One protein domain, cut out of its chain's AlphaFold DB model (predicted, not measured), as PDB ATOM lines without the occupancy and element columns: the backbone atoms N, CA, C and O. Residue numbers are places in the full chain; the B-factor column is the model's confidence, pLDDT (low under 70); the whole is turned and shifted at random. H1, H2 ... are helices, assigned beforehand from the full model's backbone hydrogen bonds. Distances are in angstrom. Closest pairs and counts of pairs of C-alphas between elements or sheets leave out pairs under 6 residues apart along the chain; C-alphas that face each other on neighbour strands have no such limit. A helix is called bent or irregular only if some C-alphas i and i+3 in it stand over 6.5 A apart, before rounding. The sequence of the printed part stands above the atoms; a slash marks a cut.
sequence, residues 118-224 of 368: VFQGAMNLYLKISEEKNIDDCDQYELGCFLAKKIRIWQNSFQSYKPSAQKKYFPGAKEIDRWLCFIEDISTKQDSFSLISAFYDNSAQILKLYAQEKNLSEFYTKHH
ATOM      1  N   VAL A 118    -121.696  42.406  60.112       93.06
ATOM      2  CA  VAL A 118    -122.614  41.769  61.066       93.06
ATOM      3  C   VAL A 118    -122.041  40.430  61.510       93.06
ATOM      4  O   VAL A 118    -122.004  40.139  62.707       93.06
ATOM      5  N   PHE A 119    -121.522  39.648  60.560       90.00
ATOM      6  CA  PHE A 119    -120.865  38.377  60.845       90.00
ATOM      7  C   PHE A 119    -119.680  38.553  61.800       90.00
ATOM      8  O   PHE A 119    -119.646  37.933  62.863       90.00
ATOM      9  N   GLN A 120    -118.752  39.459  61.480       91.50
ATOM     10  CA  GLN A 120    -117.587  39.742  62.320       91.50
ATOM     11  C   GLN A 120    -117.990  40.316  63.683       91.50
ATOM     12  O   GLN A 120    -117.386  39.992  64.705       91.50
ATOM     13  N   GLY A 121    -119.036  41.142  63.741       94.00
ATOM     14  CA  GLY A 121    -119.576  41.639  65.005       94.00
ATOM     15  C   GLY A 121    -120.109  40.522  65.907       94.00
ATOM     16  O   GLY A 121    -119.779  40.476  67.094       94.00
ATOM     17  N   ALA A 122    -120.886  39.594  65.346       93.44
ATOM     18  CA  ALA A 122    -121.407  38.440  66.071       93.44
ATOM     19  C   ALA A 122    -120.302  37.447  66.471       93.44
ATOM     20  O   ALA A 122    -120.329  36.936  67.589       93.44
ATOM     21  N   MET A 123    -119.302  37.226  65.612       92.00
ATOM     22  CA  MET A 123    -118.134  36.393  65.921       92.00
ATOM     23  C   MET A 123    -117.353  36.960  67.112       92.00
ATOM     24  O   MET A 123    -117.110  36.269  68.101       92.00
ATOM     25  N   ASN A 124    -117.043  38.258  67.075       92.50
ATOM     26  CA  ASN A 124    -116.376  38.951  68.177       92.50
ATOM     27  C   ASN A 124    -117.191  38.902  69.474       92.50
ATOM     28  O   ASN A 124    -116.626  38.806  70.565       92.50
ATOM     29  N   LEU A 125    -118.520  38.985  69.377       94.75
ATOM     30  CA  LEU A 125    -119.397  38.804  70.527       94.75
ATOM     31  C   LEU A 125    -119.300  37.376  71.072       94.75
ATOM     32  O   LEU A 125    -119.127  37.225  72.280       94.75
ATOM     33  N   TYR A 126    -119.358  36.352  70.212       92.75
ATOM     34  CA  TYR A 126    -119.238  34.950  70.616       92.75
ATOM     35  C   TYR A 126    -117.924  34.676  71.353       92.75
ATOM     36  O   TYR A 126    -117.944  34.117  72.448       92.75
ATOM     37  N   LEU A 127    -116.799  35.153  70.817       92.06
ATOM     38  CA  LEU A 127    -115.480  35.001  71.439       92.06
ATOM     39  C   LEU A 127    -115.394  35.639  72.837       92.06
ATOM     40  O   LEU A 127    -114.648  35.162  73.684       92.06
ATOM     41  N   LYS A 128    -116.170  36.696  73.119       92.75
ATOM     42  CA  LYS A 128    -116.223  37.315  74.460       92.75
ATOM     43  C   LYS A 128    -117.024  36.493  75.469       92.75
ATOM     44  O   LYS A 128    -116.722  36.524  76.664       92.75
ATOM     45  N   ILE A 129    -118.074  35.818  75.008       93.38
ATOM     46  CA  ILE A 129    -119.001  35.050  75.856       93.38
ATOM     47  C   ILE A 129    -118.652  33.556  75.924       93.38
ATOM     48  O   ILE A 129    -119.279  32.810  76.683       93.38
ATOM     49  N   SER A 130    -117.689  33.110  75.120       87.56
ATOM     50  CA  SER A 130    -117.218  31.731  75.041       87.56
ATOM     51  C   SER A 130    -115.801  31.597  75.596       87.56
ATOM     52  O   SER A 130    -115.017  32.540  75.598       87.56
ATOM     53  N   GLU A 131    -115.480  30.398  76.071       80.12
ATOM     54  CA  GLU A 131    -114.117  30.003  76.446       80.12
ATOM     55  C   GLU A 131    -113.397  29.285  75.287       80.12
ATOM     56  O   GLU A 131    -112.199  29.014  75.363       80.12
ATOM     57  N   GLU A 132    -114.118  28.980  74.199       74.06
ATOM     58  CA  GLU A 132    -113.599  28.312  73.003       74.06
ATOM     59  C   GLU A 132    -112.749  29.295  72.170       74.06
ATOM     60  O   GLU A 132    -113.239  30.340  71.745       74.06
ATOM     61  N   LYS A 133    -111.468  28.963  71.938       64.12
ATOM     62  CA  LYS A 133    -110.489  29.836  71.252       64.12
ATOM     63  C   LYS A 133    -110.164  29.453  69.801       64.12
ATOM     64  O   LYS A 133    -109.452  30.197  69.145       64.12
ATOM     65  N   ASN A 134    -110.658  28.320  69.300       61.84
ATOM     66  CA  ASN A 134    -110.288  27.793  67.978       61.84
ATOM     67  C   ASN A 134    -111.441  27.955  66.977       61.84
ATOM     68  O   ASN A 134    -112.072  26.966  66.612       61.84
ATOM     69  N   ILE A 135    -111.752  29.193  66.588       66.56
ATOM     70  CA  ILE A 135    -112.898  29.511  65.708       66.56
ATOM     71  C   ILE A 135    -112.456  30.338  64.486       66.56
ATOM     72  O   ILE A 135    -113.288  30.857  63.752       66.56
ATOM     73  N   ASP A 136    -111.147  30.459  64.252       60.12
ATOM     74  CA  ASP A 136    -110.578  31.428  63.304       60.12
ATOM     75  C   ASP A 136    -110.981  31.190  61.830       60.12
ATOM     76  O   ASP A 136    -110.992  32.146  61.060       60.12
ATOM     77  N   ASP A 137    -111.409  29.973  61.465       67.69
ATOM     78  CA  ASP A 137    -111.870  29.603  60.107       67.69
ATOM     79  C   ASP A 137    -113.369  29.235  60.036       67.69
ATOM     80  O   ASP A 137    -113.820  28.554  59.116       67.69
ATOM     81  N   CYS A 138    -114.153  29.660  61.026       73.62
ATOM     82  CA  CYS A 138    -115.572  29.330  61.126       73.62
ATOM     83  C   CYS A 138    -116.419  30.104  60.109       73.62
ATOM     84  O   CYS A 138    -116.285  31.323  59.977       73.62
ATOM     85  N   ASP A 139    -117.328  29.412  59.420       76.25
ATOM     86  CA  ASP A 139    -118.294  30.047  58.518       76.25
ATOM     87  C   ASP A 139    -119.573  30.524  59.249       76.25
ATOM     88  O   ASP A 139    -119.763  30.327  60.453       76.25
ATOM     89  N   GLN A 140    -120.484  31.202  58.538       79.50
ATOM     90  CA  GLN A 140    -121.722  31.711  59.151       79.50
ATOM     91  C   GLN A 140    -122.618  30.586  59.696       79.50
ATOM     92  O   GLN A 140    -123.328  30.775  60.684       79.50
ATOM     93  N   TYR A 141    -122.618  29.412  59.069       71.19
ATOM     94  CA  TYR A 141    -123.430  28.298  59.538       71.19
ATOM     95  C   TYR A 141    -122.863  27.701  60.829       71.19
ATOM     96  O   TYR A 141    -123.605  27.520  61.802       71.19
ATOM     97  N   GLU A 142    -121.557  27.452  60.857       74.44
ATOM     98  CA  GLU A 142    -120.845  26.971  62.036       74.44
ATOM     99  C   GLU A 142    -121.023  27.943  63.208       74.44
ATOM    100  O   GLU A 142    -121.393  27.517  64.308       74.44
ATOM    101  N   LEU A 143    -120.914  29.257  62.960       82.81
ATOM    102  CA  LEU A 143    -121.208  30.276  63.967       82.81
ATOM    103  C   LEU A 143    -122.650  30.149  64.466       82.81
ATOM    104  O   LEU A 143    -122.873  30.092  65.672       82.81
ATOM    105  N   GLY A 144    -123.632  30.035  63.569       79.62
ATOM    106  CA  GLY A 144    -125.031  29.811  63.944       79.62
ATOM    107  C   GLY A 144    -125.219  28.594  64.864       79.62
ATOM    108  O   GLY A 144    -125.923  28.682  65.873       79.62
ATOM    109  N   CYS A 145    -124.540  27.480  64.583       76.25
ATOM    110  CA  CYS A 145    -124.559  26.295  65.444       76.25
ATOM    111  C   CYS A 145    -123.969  26.568  66.833       76.25
ATOM    112  O   CYS A 145    -124.556  26.167  67.845       76.25
ATOM    113  N   PHE A 146    -122.837  27.268  66.903       83.00
ATOM    114  CA  PHE A 146    -122.207  27.646  68.168       83.00
ATOM    115  C   PHE A 146    -123.096  28.570  69.006       83.00
ATOM    116  O   PHE A 146    -123.285  28.339  70.204       83.00
ATOM    117  N   LEU A 147    -123.717  29.563  68.371       88.00
ATOM    118  CA  LEU A 147    -124.675  30.469  69.002       88.00
ATOM    119  C   LEU A 147    -125.878  29.700  69.577       88.00
ATOM    120  O   LEU A 147    -126.238  29.889  70.742       88.00
ATOM    121  N   ALA A 148    -126.456  28.778  68.802       81.62
ATOM    122  CA  ALA A 148    -127.579  27.951  69.243       81.62
ATOM    123  C   ALA A 148    -127.195  27.036  70.419       81.62
ATOM    124  O   ALA A 148    -127.935  26.929  71.403       81.62
ATOM    125  N   LYS A 149    -126.009  26.415  70.359       84.31
ATOM    126  CA  LYS A 149    -125.451  25.616  71.461       84.31
ATOM    127  C   LYS A 149    -125.315  26.460  72.728       84.31
ATOM    128  O   LYS A 149    -125.734  26.016  73.797       84.31
ATOM    129  N   LYS A 150    -124.773  27.677  72.618       88.62
ATOM    130  CA  LYS A 150    -124.584  28.580  73.759       88.62
ATOM    131  C   LYS A 150    -125.910  28.997  74.394       88.62
ATOM    132  O   LYS A 150    -126.032  28.926  75.614       88.62
ATOM    133  N   ILE A 151    -126.918  29.334  73.585       88.75
ATOM    134  CA  ILE A 151    -128.275  29.616  74.078       88.75
ATOM    135  C   ILE A 151    -128.825  28.435  74.868       88.75
ATOM    136  O   ILE A 151    -129.344  28.622  75.966       88.75
ATOM    137  N   ARG A 152    -128.693  27.218  74.335       87.25
ATOM    138  CA  ARG A 152    -129.193  26.015  75.003       87.25
ATOM    139  C   ARG A 152    -128.496  25.766  76.339       87.25
ATOM    140  O   ARG A 152    -129.156  25.372  77.296       87.25
ATOM    141  N   ILE A 153    -127.186  26.005  76.415       89.94
ATOM    142  CA  ILE A 153    -126.432  25.927  77.675       89.94
ATOM    143  C   ILE A 153    -127.023  26.909  78.690       89.94
ATOM    144  O   ILE A 153    -127.406  26.489  79.777       89.94
ATOM    145  N   TRP A 154    -127.179  28.181  78.316       94.38
ATOM    146  CA  TRP A 154    -127.764  29.188  79.201       94.38
ATOM    147  C   TRP A 154    -129.191  28.848  79.626       94.38
ATOM    148  O   TRP A 154    -129.514  28.942  80.809       94.38
ATOM    149  N   GLN A 155    -130.032  28.395  78.695       91.75
ATOM    150  CA  GLN A 155    -131.400  27.975  78.987       91.75
ATOM    151  C   GLN A 155    -131.426  26.869  80.046       91.75
ATOM    152  O   GLN A 155    -132.156  26.981  81.030       91.75
ATOM    153  N   ASN A 156    -130.600  25.833  79.874       92.88
ATOM    154  CA  ASN A 156    -130.507  24.720  80.813       92.88
ATOM    155  C   ASN A 156    -129.994  25.176  82.188       92.88
ATOM    156  O   ASN A 156    -130.564  24.785  83.206       92.88
ATOM    157  N   SER A 157    -128.957  26.024  82.229       94.94
ATOM    158  CA  SER A 157    -128.421  26.584  83.477       94.94
ATOM    159  C   SER A 157    -129.504  27.346  84.244       94.94
ATOM    160  O   SER A 157    -129.825  26.988  85.376       94.94
ATOM    161  N   PHE A 158    -130.158  28.324  83.610       96.62
ATOM    162  CA  PHE A 158    -131.209  29.119  84.253       96.62
ATOM    163  C   PHE A 158    -132.420  28.278  84.680       96.62
ATOM    164  O   PHE A 158    -132.958  28.489  85.769       96.62
ATOM    165  N   GLN A 159    -132.827  27.290  83.875       96.31
ATOM    166  CA  GLN A 159    -133.876  26.342  84.262       96.31
ATOM    167  C   GLN A 159    -133.485  25.514  85.490       96.31
ATOM    168  O   GLN A 159    -134.337  25.274  86.344       96.31
ATOM    169  N   SER A 160    -132.215  25.115  85.616       96.81
ATOM    170  CA  SER A 160    -131.736  24.364  86.782       96.81
ATOM    171  C   SER A 160    -131.741  25.198  88.070       96.81
ATOM    172  O   SER A 160    -132.020  24.671  89.147       96.81
ATOM    173  N   TYR A 161    -131.508  26.511  87.969       97.12
ATOM    174  CA  TYR A 161    -131.479  27.424  89.118       97.12
ATOM    175  C   TYR A 161    -132.878  27.824  89.599       97.12
ATOM    176  O   TYR A 161    -133.097  28.034  90.796       97.12
ATOM    177  N   LYS A 162    -133.843  27.903  88.675       96.12
ATOM    178  CA  LYS A 162    -135.197  28.424  88.904       96.12
ATOM    179  C   LYS A 162    -135.919  27.849  90.139       96.12
ATOM    180  O   LYS A 162    -136.424  28.655  90.921       96.12
ATOM    181  N   PRO A 163    -135.948  26.524  90.397       96.06
ATOM    182  CA  PRO A 163    -136.641  25.980  91.570       96.06
ATOM    183  C   PRO A 163    -136.052  26.460  92.902       96.06
ATOM    184  O   PRO A 163    -136.781  26.655  93.871       96.06
ATOM    185  N   SER A 164    -134.731  26.651  92.964       95.31
ATOM    186  CA  SER A 164    -134.063  27.182  94.156       95.31
ATOM    187  C   SER A 164    -134.277  28.685  94.284       95.31
ATOM    188  O   SER A 164    -134.583  29.151  95.372       95.31
ATOM    189  N   ALA A 165    -134.192  29.433  93.180       96.19
ATOM    190  CA  ALA A 165    -134.414  30.879  93.157       96.19
ATOM    191  C   ALA A 165    -135.807  31.297  93.652       96.19
ATOM    192  O   ALA A 165    -135.967  32.357  94.241       96.19
ATOM    193  N   GLN A 166    -136.821  30.456  93.441       95.25
ATOM    194  CA  GLN A 166    -138.188  30.713  93.905       95.25
ATOM    195  C   GLN A 166    -138.367  30.547  95.422       95.25
ATOM    196  O   GLN A 166    -139.398  30.951  95.965       95.25
ATOM    197  N   LYS A 167    -137.394  29.951  96.119       94.88
ATOM    198  CA  LYS A 167    -137.430  29.819  97.577       94.88
ATOM    199  C   LYS A 167    -137.134  31.166  98.236       94.88
ATOM    200  O   LYS A 167    -136.427  32.015  97.698       94.88
ATOM    201  N   LYS A 168    -137.659  31.350  99.446       93.19
ATOM    202  CA  LYS A 168    -137.433  32.559 100.247       93.19
ATOM    203  C   LYS A 168    -135.929  32.791 100.465       93.19
ATOM    204  O   LYS A 168    -135.205  31.840 100.739       93.19
ATOM    205  N   TYR A 169    -135.493  34.050 100.360       94.56
ATOM    206  CA  TYR A 169    -134.101  34.504 100.529       94.56
ATOM    207  C   TYR A 169    -133.077  33.969  99.514       94.56
ATOM    208  O   TYR A 169    -131.891  34.271  99.637       94.56
ATOM    209  N   PHE A 170    -133.493  33.214  98.493       96.62
ATOM    210  CA  PHE A 170    -132.613  32.919  97.366       96.62
ATOM    211  C   PHE A 170    -132.642  34.081  96.357       96.62
ATOM    212  O   PHE A 170    -133.718  34.610  96.061       96.62
ATOM    213  N   PRO A 171    -131.478  34.507  95.833       95.88
ATOM    214  CA  PRO A 171    -131.396  35.644  94.923       95.88
ATOM    215  C   PRO A 171    -131.849  35.296  93.499       95.88
ATOM    216  O   PRO A 171    -132.100  34.143  93.162       95.88
ATOM    217  N   GLY A 172    -131.961  36.307  92.637       95.31
ATOM    218  CA  GLY A 172    -132.004  36.096  91.187       95.31
ATOM    219  C   GLY A 172    -133.320  35.606  90.567       95.31
ATOM    220  O   GLY A 172    -133.385  35.522  89.347       95.31
ATOM    221  N   ALA A 173    -134.398  35.337  91.317       95.50
ATOM    222  CA  ALA A 173    -135.640  34.776  90.744       95.50
ATOM    223  C   ALA A 173    -136.206  35.590  89.560       95.50
ATOM    224  O   ALA A 173    -136.448  35.057  88.478       95.50
ATOM    225  N   LYS A 174    -136.348  36.910  89.745       94.81
ATOM    226  CA  LYS A 174    -136.838  37.828  88.700       94.81
ATOM    227  C   LYS A 174    -135.868  37.944  87.523       94.81
ATOM    228  O   LYS A 174    -136.299  38.132  86.389       94.81
ATOM    229  N   GLU A 175    -134.568  37.876  87.797       94.69
ATOM    230  CA  GLU A 175    -133.525  37.956  86.773       94.69
ATOM    231  C   GLU A 175    -133.528  36.695  85.911       94.69
ATOM    232  O   GLU A 175    -133.545  36.800  84.689       94.69
ATOM    233  N   ILE A 176    -133.607  35.520  86.539       97.31
ATOM    234  CA  ILE A 176    -133.728  34.220  85.873       97.31
ATOM    235  C   ILE A 176    -134.953  34.202  84.960       97.31
ATOM    236  O   ILE A 176    -134.826  33.845  83.792       97.31
ATOM    237  N   ASP A 177    -136.123  34.626  85.447       96.69
ATOM    238  CA  ASP A 177    -137.336  34.661  84.623       96.69
ATOM    239  C   ASP A 177    -137.192  35.613  83.427       96.69
ATOM    240  O   ASP A 177    -137.501  35.238  82.295       96.69
ATOM    241  N   ARG A 178    -136.648  36.817  83.647       96.69
ATOM    242  CA  ARG A 178    -136.384  37.781  82.569       96.69
ATOM    243  C   ARG A 178    -135.444  37.207  81.509       96.69
ATOM    244  O   ARG A 178    -135.687  37.381  80.315       96.69
ATOM    245  N   TRP A 179    -134.358  36.568  81.935       97.12
ATOM    246  CA  TRP A 179    -133.357  36.023  81.025       97.12
ATOM    247  C   TRP A 179    -133.847  34.782  80.290       97.12
ATOM    248  O   TRP A 179    -133.527  34.630  79.115       97.12
ATOM    249  N   LEU A 180    -134.675  33.951  80.924       95.81
ATOM    250  CA  LEU A 180    -135.347  32.840  80.253       95.81
ATOM    251  C   LEU A 180    -136.271  33.330  79.132       95.81
ATOM    252  O   LEU A 180    -136.196  32.776  78.040       95.81
ATOM    253  N   CYS A 181    -137.063  34.386  79.353       96.00
ATOM    254  CA  CYS A 181    -137.885  34.981  78.291       96.00
ATOM    255  C   CYS A 181    -137.026  35.523  77.139       96.00
ATOM    256  O   CYS A 181    -137.286  35.230  75.978       96.00
ATOM    257  N   PHE A 182    -135.957  36.259  77.454       96.12
ATOM    258  CA  PHE A 182    -135.045  36.788  76.434       96.12
ATOM    259  C   PHE A 182    -134.352  35.678  75.623       96.12
ATOM    260  O   PHE A 182    -134.192  35.788  74.409       96.12
ATOM    261  N   ILE A 183    -133.952  34.590  76.285       92.19
ATOM    262  CA  ILE A 183    -133.394  33.404  75.633       92.19
ATOM    263  C   ILE A 183    -134.428  32.745  74.724       92.19
ATOM    264  O   ILE A 183    -134.089  32.380  73.599       92.19
ATOM    265  N   GLU A 184    -135.667  32.598  75.190       87.88
ATOM    266  CA  GLU A 184    -136.756  32.032  74.400       87.88
ATOM    267  C   GLU A 184    -136.956  32.832  73.107       87.88
ATOM    268  O   GLU A 184    -136.906  32.241  72.027       87.88
ATOM    269  N   ASP A 185    -137.022  34.164  73.197       87.25
ATOM    270  CA  ASP A 185    -137.162  35.065  72.048       87.25
ATOM    271  C   ASP A 185    -136.063  34.855  70.991       87.25
ATOM    272  O   ASP A 185    -136.358  34.765  69.794       87.25
ATOM    273  N   ILE A 186    -134.797  34.724  71.410       84.19
ATOM    274  CA  ILE A 186    -133.681  34.463  70.486       84.19
ATOM    275  C   ILE A 186    -133.712  33.014  69.974       84.19
ATOM    276  O   ILE A 186    -133.436  32.770  68.801       84.19
ATOM    277  N   SER A 187    -134.096  32.041  70.803       78.38
ATOM    278  CA  SER A 187    -134.164  30.624  70.411       78.38
ATOM    279  C   SER A 187    -135.204  30.334  69.322       78.38
ATOM    280  O   SER A 187    -135.088  29.335  68.615       78.38
ATOM    281  N   THR A 188    -136.200  31.213  69.137       72.38
ATOM    282  CA  THR A 188    -137.205  31.060  68.069       72.38
ATOM    283  C   THR A 188    -136.624  31.196  66.658       72.38
ATOM    284  O   THR A 188    -137.283  30.816  65.686       72.38
ATOM    285  N   LYS A 189    -135.402  31.731  66.513       73.94
ATOM    286  CA  LYS A 189    -134.714  31.857  65.222       73.94
ATOM    287  C   LYS A 189    -134.224  30.476  64.767       73.94
ATOM    288  O   LYS A 189    -133.434  29.835  65.448       73.94
ATOM    289  N   GLN A 190    -134.711  30.020  63.612       59.91
ATOM    290  CA  GLN A 190    -134.495  28.648  63.118       59.91
ATOM    291  C   GLN A 190    -133.334  28.517  62.121       59.91
ATOM    292  O   GLN A 190    -133.032  27.412  61.676       59.91
ATOM    293  N   ASP A 191    -132.706  29.628  61.742       66.88
ATOM    294  CA  ASP A 191    -131.662  29.678  60.723       66.88
ATOM    295  C   ASP A 191    -130.491  30.576  61.148       66.88
ATOM    296  O   ASP A 191    -130.647  31.476  61.980       66.88
ATOM    297  N   SER A 192    -129.313  30.314  60.571       73.38
ATOM    298  CA  SER A 192    -128.059  31.008  60.888       73.38
ATOM    299  C   SER A 192    -128.157  32.517  60.669       73.38
ATOM    300  O   SER A 192    -127.752  33.274  61.544       73.38
ATOM    301  N   PHE A 193    -128.760  32.970  59.569       77.94
ATOM    302  CA  PHE A 193    -128.943  34.395  59.283       77.94
ATOM    303  C   PHE A 193    -129.732  35.109  60.377       77.94
ATOM    304  O   PHE A 193    -129.273  36.113  60.932       77.94
ATOM    305  N   SER A 194    -130.906  34.578  60.714       79.50
ATOM    306  CA  SER A 194    -131.785  35.167  61.721       79.50
ATOM    307  C   SER A 194    -131.145  35.150  63.110       79.50
ATOM    308  O   SER A 194    -131.329  36.091  63.882       79.50
ATOM    309  N   LEU A 195    -130.389  34.097  63.432       83.81
ATOM    310  CA  LEU A 195    -129.727  33.952  64.723       83.81
ATOM    311  C   LEU A 195    -128.517  34.884  64.863       83.81
ATOM    312  O   LEU A 195    -128.401  35.578  65.868       83.81
ATOM    313  N   ILE A 196    -127.653  34.955  63.847       88.75
ATOM    314  CA  ILE A 196    -126.491  35.857  63.828       88.75
ATOM    315  C   ILE A 196    -126.945  37.314  63.907       88.75
ATOM    316  O   ILE A 196    -126.419  38.068  64.725       88.75
ATOM    317  N   SER A 197    -127.963  37.687  63.125       91.44
ATOM    318  CA  SER A 197    -128.551  39.032  63.177       91.44
ATOM    319  C   SER A 197    -129.081  39.341  64.579       91.44
ATOM    320  O   SER A 197    -128.735  40.362  65.159       91.44
ATOM    321  N   ALA A 198    -129.830  38.411  65.185       91.00
ATOM    322  CA  ALA A 198    -130.347  38.594  66.539       91.00
ATOM    323  C   ALA A 198    -129.230  38.760  67.584       91.00
ATOM    324  O   ALA A 198    -129.365  39.593  68.481       91.00
ATOM    325  N   PHE A 199    -128.128  38.011  67.475       93.81
ATOM    326  CA  PHE A 199    -126.973  38.172  68.362       93.81
ATOM    327  C   PHE A 199    -126.291  39.526  68.192       93.81
ATOM    328  O   PHE A 199    -125.948  40.174  69.181       93.81
ATOM    329  N   TYR A 200    -126.106  39.956  66.947       95.56
ATOM    330  CA  TYR A 200    -125.517  41.247  66.635       95.56
ATOM    331  C   TYR A 200    -126.375  42.400  67.185       95.56
ATOM    332  O   TYR A 200    -125.891  43.212  67.983       95.56
ATOM    333  N   ASP A 201    -127.669  42.398  66.860       96.19
ATOM    334  CA  ASP A 201    -128.631  43.433  67.252       96.19
ATOM    335  C   ASP A 201    -128.810  43.519  68.776       96.19
ATOM    336  O   ASP A 201    -129.012  44.596  69.334       96.19
ATOM    337  N   ASN A 202    -128.690  42.385  69.477       96.50
ATOM    338  CA  ASN A 202    -128.855  42.304  70.930       96.50
ATOM    339  C   ASN A 202    -127.530  42.211  71.698       96.50
ATOM    340  O   ASN A 202    -127.524  41.841  72.877       96.50
ATOM    341  N   SER A 203    -126.409  42.578  71.077       96.31
ATOM    342  CA  SER A 203    -125.060  42.435  71.643       96.31
ATOM    343  C   SER A 203    -124.921  42.962  73.078       96.31
ATOM    344  O   SER A 203    -124.411  42.266  73.958       96.31
ATOM    345  N   ALA A 204    -125.445  44.157  73.359       97.12
ATOM    346  CA  ALA A 204    -125.404  44.753  74.693       97.12
ATOM    347  C   ALA A 204    -126.198  43.950  75.743       97.12
ATOM    348  O   ALA A 204    -125.769  43.849  76.894       97.12
ATOM    349  N   GLN A 205    -127.346  43.379  75.373       97.31
ATOM    350  CA  GLN A 205    -128.144  42.547  76.281       97.31
ATOM    351  C   GLN A 205    -127.494  41.181  76.495       97.31
ATOM    352  O   GLN A 205    -127.502  40.676  77.611       97.31
ATOM    353  N   ILE A 206    -126.862  40.621  75.465       97.06
ATOM    354  CA  ILE A 206    -126.151  39.340  75.545       97.06
ATOM    355  C   ILE A 206    -124.923  39.440  76.451       97.06
ATOM    356  O   ILE A 206    -124.680  38.545  77.256       97.06
ATOM    357  N   LEU A 207    -124.181  40.549  76.399       96.75
ATOM    358  CA  LEU A 207    -123.083  40.788  77.341       96.75
ATOM    359  C   LEU A 207    -123.582  40.911  78.787       96.75
ATOM    360  O   LEU A 207    -122.943  40.388  79.701       96.75
ATOM    361  N   LYS A 208    -124.736  41.556  79.003       96.69
ATOM    362  CA  LYS A 208    -125.374  41.621  80.328       96.69
ATOM    363  C   LYS A 208    -125.820  40.243  80.806       96.69
ATOM    364  O   LYS A 208    -125.536  39.897  81.946       96.69
ATOM    365  N   LEU A 209    -126.466  39.460  79.943       96.50
ATOM    366  CA  LEU A 209    -126.849  38.078  80.225       96.50
ATOM    367  C   LEU A 209    -125.626  37.257  80.639       96.50
ATOM    368  O   LEU A 209    -125.671  36.601  81.668       96.50
ATOM    369  N   TYR A 210    -124.528  37.332  79.887       95.88
ATOM    370  CA  TYR A 210    -123.302  36.598  80.194       95.88
ATOM    371  C   TYR A 210    -122.702  36.982  81.554       95.88
ATOM    372  O   TYR A 210    -122.318  36.106  82.325       95.88
ATOM    373  N   ALA A 211    -122.658  38.277  81.883       94.75
ATOM    374  CA  ALA A 211    -122.193  38.727  83.193       94.75
ATOM    375  C   ALA A 211    -123.086  38.200  84.333       94.75
ATOM    376  O   ALA A 211    -122.580  37.730  85.347       94.75
ATOM    377  N   GLN A 212    -124.409  38.235  84.149       94.25
ATOM    378  CA  GLN A 212    -125.356  37.715  85.139       94.25
ATOM    379  C   GLN A 212    -125.295  36.194  85.262       94.25
ATOM    380  O   GLN A 212    -125.378  35.658  86.363       94.25
ATOM    381  N   GLU A 213    -125.113  35.491  84.147       94.88
ATOM    382  CA  GLU A 213    -124.980  34.041  84.137       94.88
ATOM    383  C   GLU A 213    -123.751  33.589  84.921       94.88
ATOM    384  O   GLU A 213    -123.871  32.636  85.680       94.88
ATOM    385  N   LYS A 214    -122.623  34.308  84.854       94.56
ATOM    386  CA  LYS A 214    -121.454  34.021  85.702       94.56
ATOM    387  C   LYS A 214    -121.767  34.112  87.192       94.56
ATOM    388  O   LYS A 214    -121.476  33.170  87.922       94.56
ATOM    389  N   ASN A 215    -122.391  35.208  87.623       95.75
ATOM    390  CA  ASN A 215    -122.735  35.423  89.031       95.75
ATOM    391  C   ASN A 215    -123.712  34.357  89.542       95.75
ATOM    392  O   ASN A 215    -123.510  33.768  90.603       95.75
ATOM    393  N   LEU A 216    -124.762  34.084  88.764       96.56
ATOM    394  CA  LEU A 216    -125.771  33.081  89.098       96.56
ATOM    395  C   LEU A 216    -125.174  31.671  89.084       96.56
ATOM    396  O   LEU A 216    -125.404  30.903  90.015       96.56
ATOM    397  N   SER A 217    -124.373  31.339  88.075       95.81
ATOM    398  CA  SER A 217    -123.700  30.047  87.972       95.81
ATOM    399  C   SER A 217    -122.776  29.818  89.159       95.81
ATOM    400  O   SER A 217    -122.905  28.802  89.837       95.81
ATOM    401  N   GLU A 218    -121.922  30.782  89.501       96.31
ATOM    402  CA  GLU A 218    -121.055  30.692  90.675       96.31
ATOM    403  C   GLU A 218    -121.854  30.522  91.971       96.31
ATOM    404  O   GLU A 218    -121.578  29.608  92.751       96.31
ATOM    405  N   PHE A 219    -122.904  31.320  92.170       97.81
ATOM    406  CA  PHE A 219    -123.766  31.216  93.342       97.81
ATOM    407  C   PHE A 219    -124.414  29.828  93.472       97.81
ATOM    408  O   PHE A 219    -124.269  29.165  94.501       97.81
ATOM    409  N   TYR A 220    -125.111  29.361  92.432       97.31
ATOM    410  CA  TYR A 220    -125.882  28.116  92.491       97.31
ATOM    411  C   TYR A 220    -125.020  26.856  92.429       97.31
ATOM    412  O   TYR A 220    -125.476  25.808  92.880       97.31
ATOM    413  N   THR A 221    -123.800  26.934  91.894       95.88
ATOM    414  CA  THR A 221    -122.902  25.773  91.808       95.88
ATOM    415  C   THR A 221    -121.930  25.677  92.977       95.88
ATOM    416  O   THR A 221    -121.641  24.564  93.408       95.88
ATOM    417  N   LYS A 222    -121.433  26.803  93.511       96.56
ATOM    418  CA  LYS A 222    -120.411  26.802  94.573       96.56
ATOM    419  C   LYS A 222    -120.940  27.186  95.951       96.56
ATOM    420  O   LYS A 222    -120.418  26.701  96.949       96.56
ATOM    421  N   HIS A 223    -121.948  28.057  96.026       97.06
ATOM    422  CA  HIS A 223    -122.371  28.681  97.288       97.06
ATOM    423  C   HIS A 223    -123.765  28.263  97.766       97.06
ATOM    424  O   HIS A 223    -124.194  28.690  98.836       97.06
ATOM    425  N   HIS A 224    -124.470  27.409  97.021       96.44
ATOM    426  CA  HIS A 224    -125.843  26.997  97.337       96.44
ATOM    427  C   HIS A 224    -125.989  26.357  98.728       96.44
ATOM    428  O   HIS A 224    -126.868  26.754  99.502       96.44
TER     429      HIS A 224
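What this domain is: This is residues 118 to 224 of the 368 residues of an uncharacterized protein of Desulfobacteraceae bacterium (UniProt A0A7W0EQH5). Look first for the long helix H2, which runs through most of an elongated body; H3 folds back along it as a hairpin, H1 and H5 cover another side, one toward each end, and H4 crosses near the end where H2 begins. The 107 printed residues hold five named helices, H1 to H5 in chain order: all helix, compact, radius of gyration of the C-alphas 14.4 A, spans 46 by 26 by 20 A.

How they stand to each other: Start at the hub H2, residues 140 to 165, irregular where C-alphas 160 and 163 are 7.0 A apart. It touches H3, residues 173 to 187, in a hairpin at a shallow tilt of 25 degrees, opposite ways; the closest C-alphas, of Ala 165 and Ala 173, are 4.7 A apart. Residues 140 to 148 alone touch H4, residues 192 to 201, with the C-alphas of Gly 144 and Ser 192 closest, 4.5 A. H1, residues 118 to 129, and H5, residues 203 to 224, form with H2 a bundle, three helices that touch one another. Every O i to N i+4 pair is within hydrogen-bond range in H1, H3 and H4; H2 has 20 of 22, H5 17 of 18.

Where its parts are: Find C-alpha 140 at (-121.722, 31.711, 59.151); H2 runs 36.3 A from there. H5 runs 30.0 A to C-alpha 224 at (-125.843, 26.997, 97.337).

The domain as a whole: The printed part has no cut and no long link; pLDDT is under 70 at residues 133 to 137 and 190 to 191.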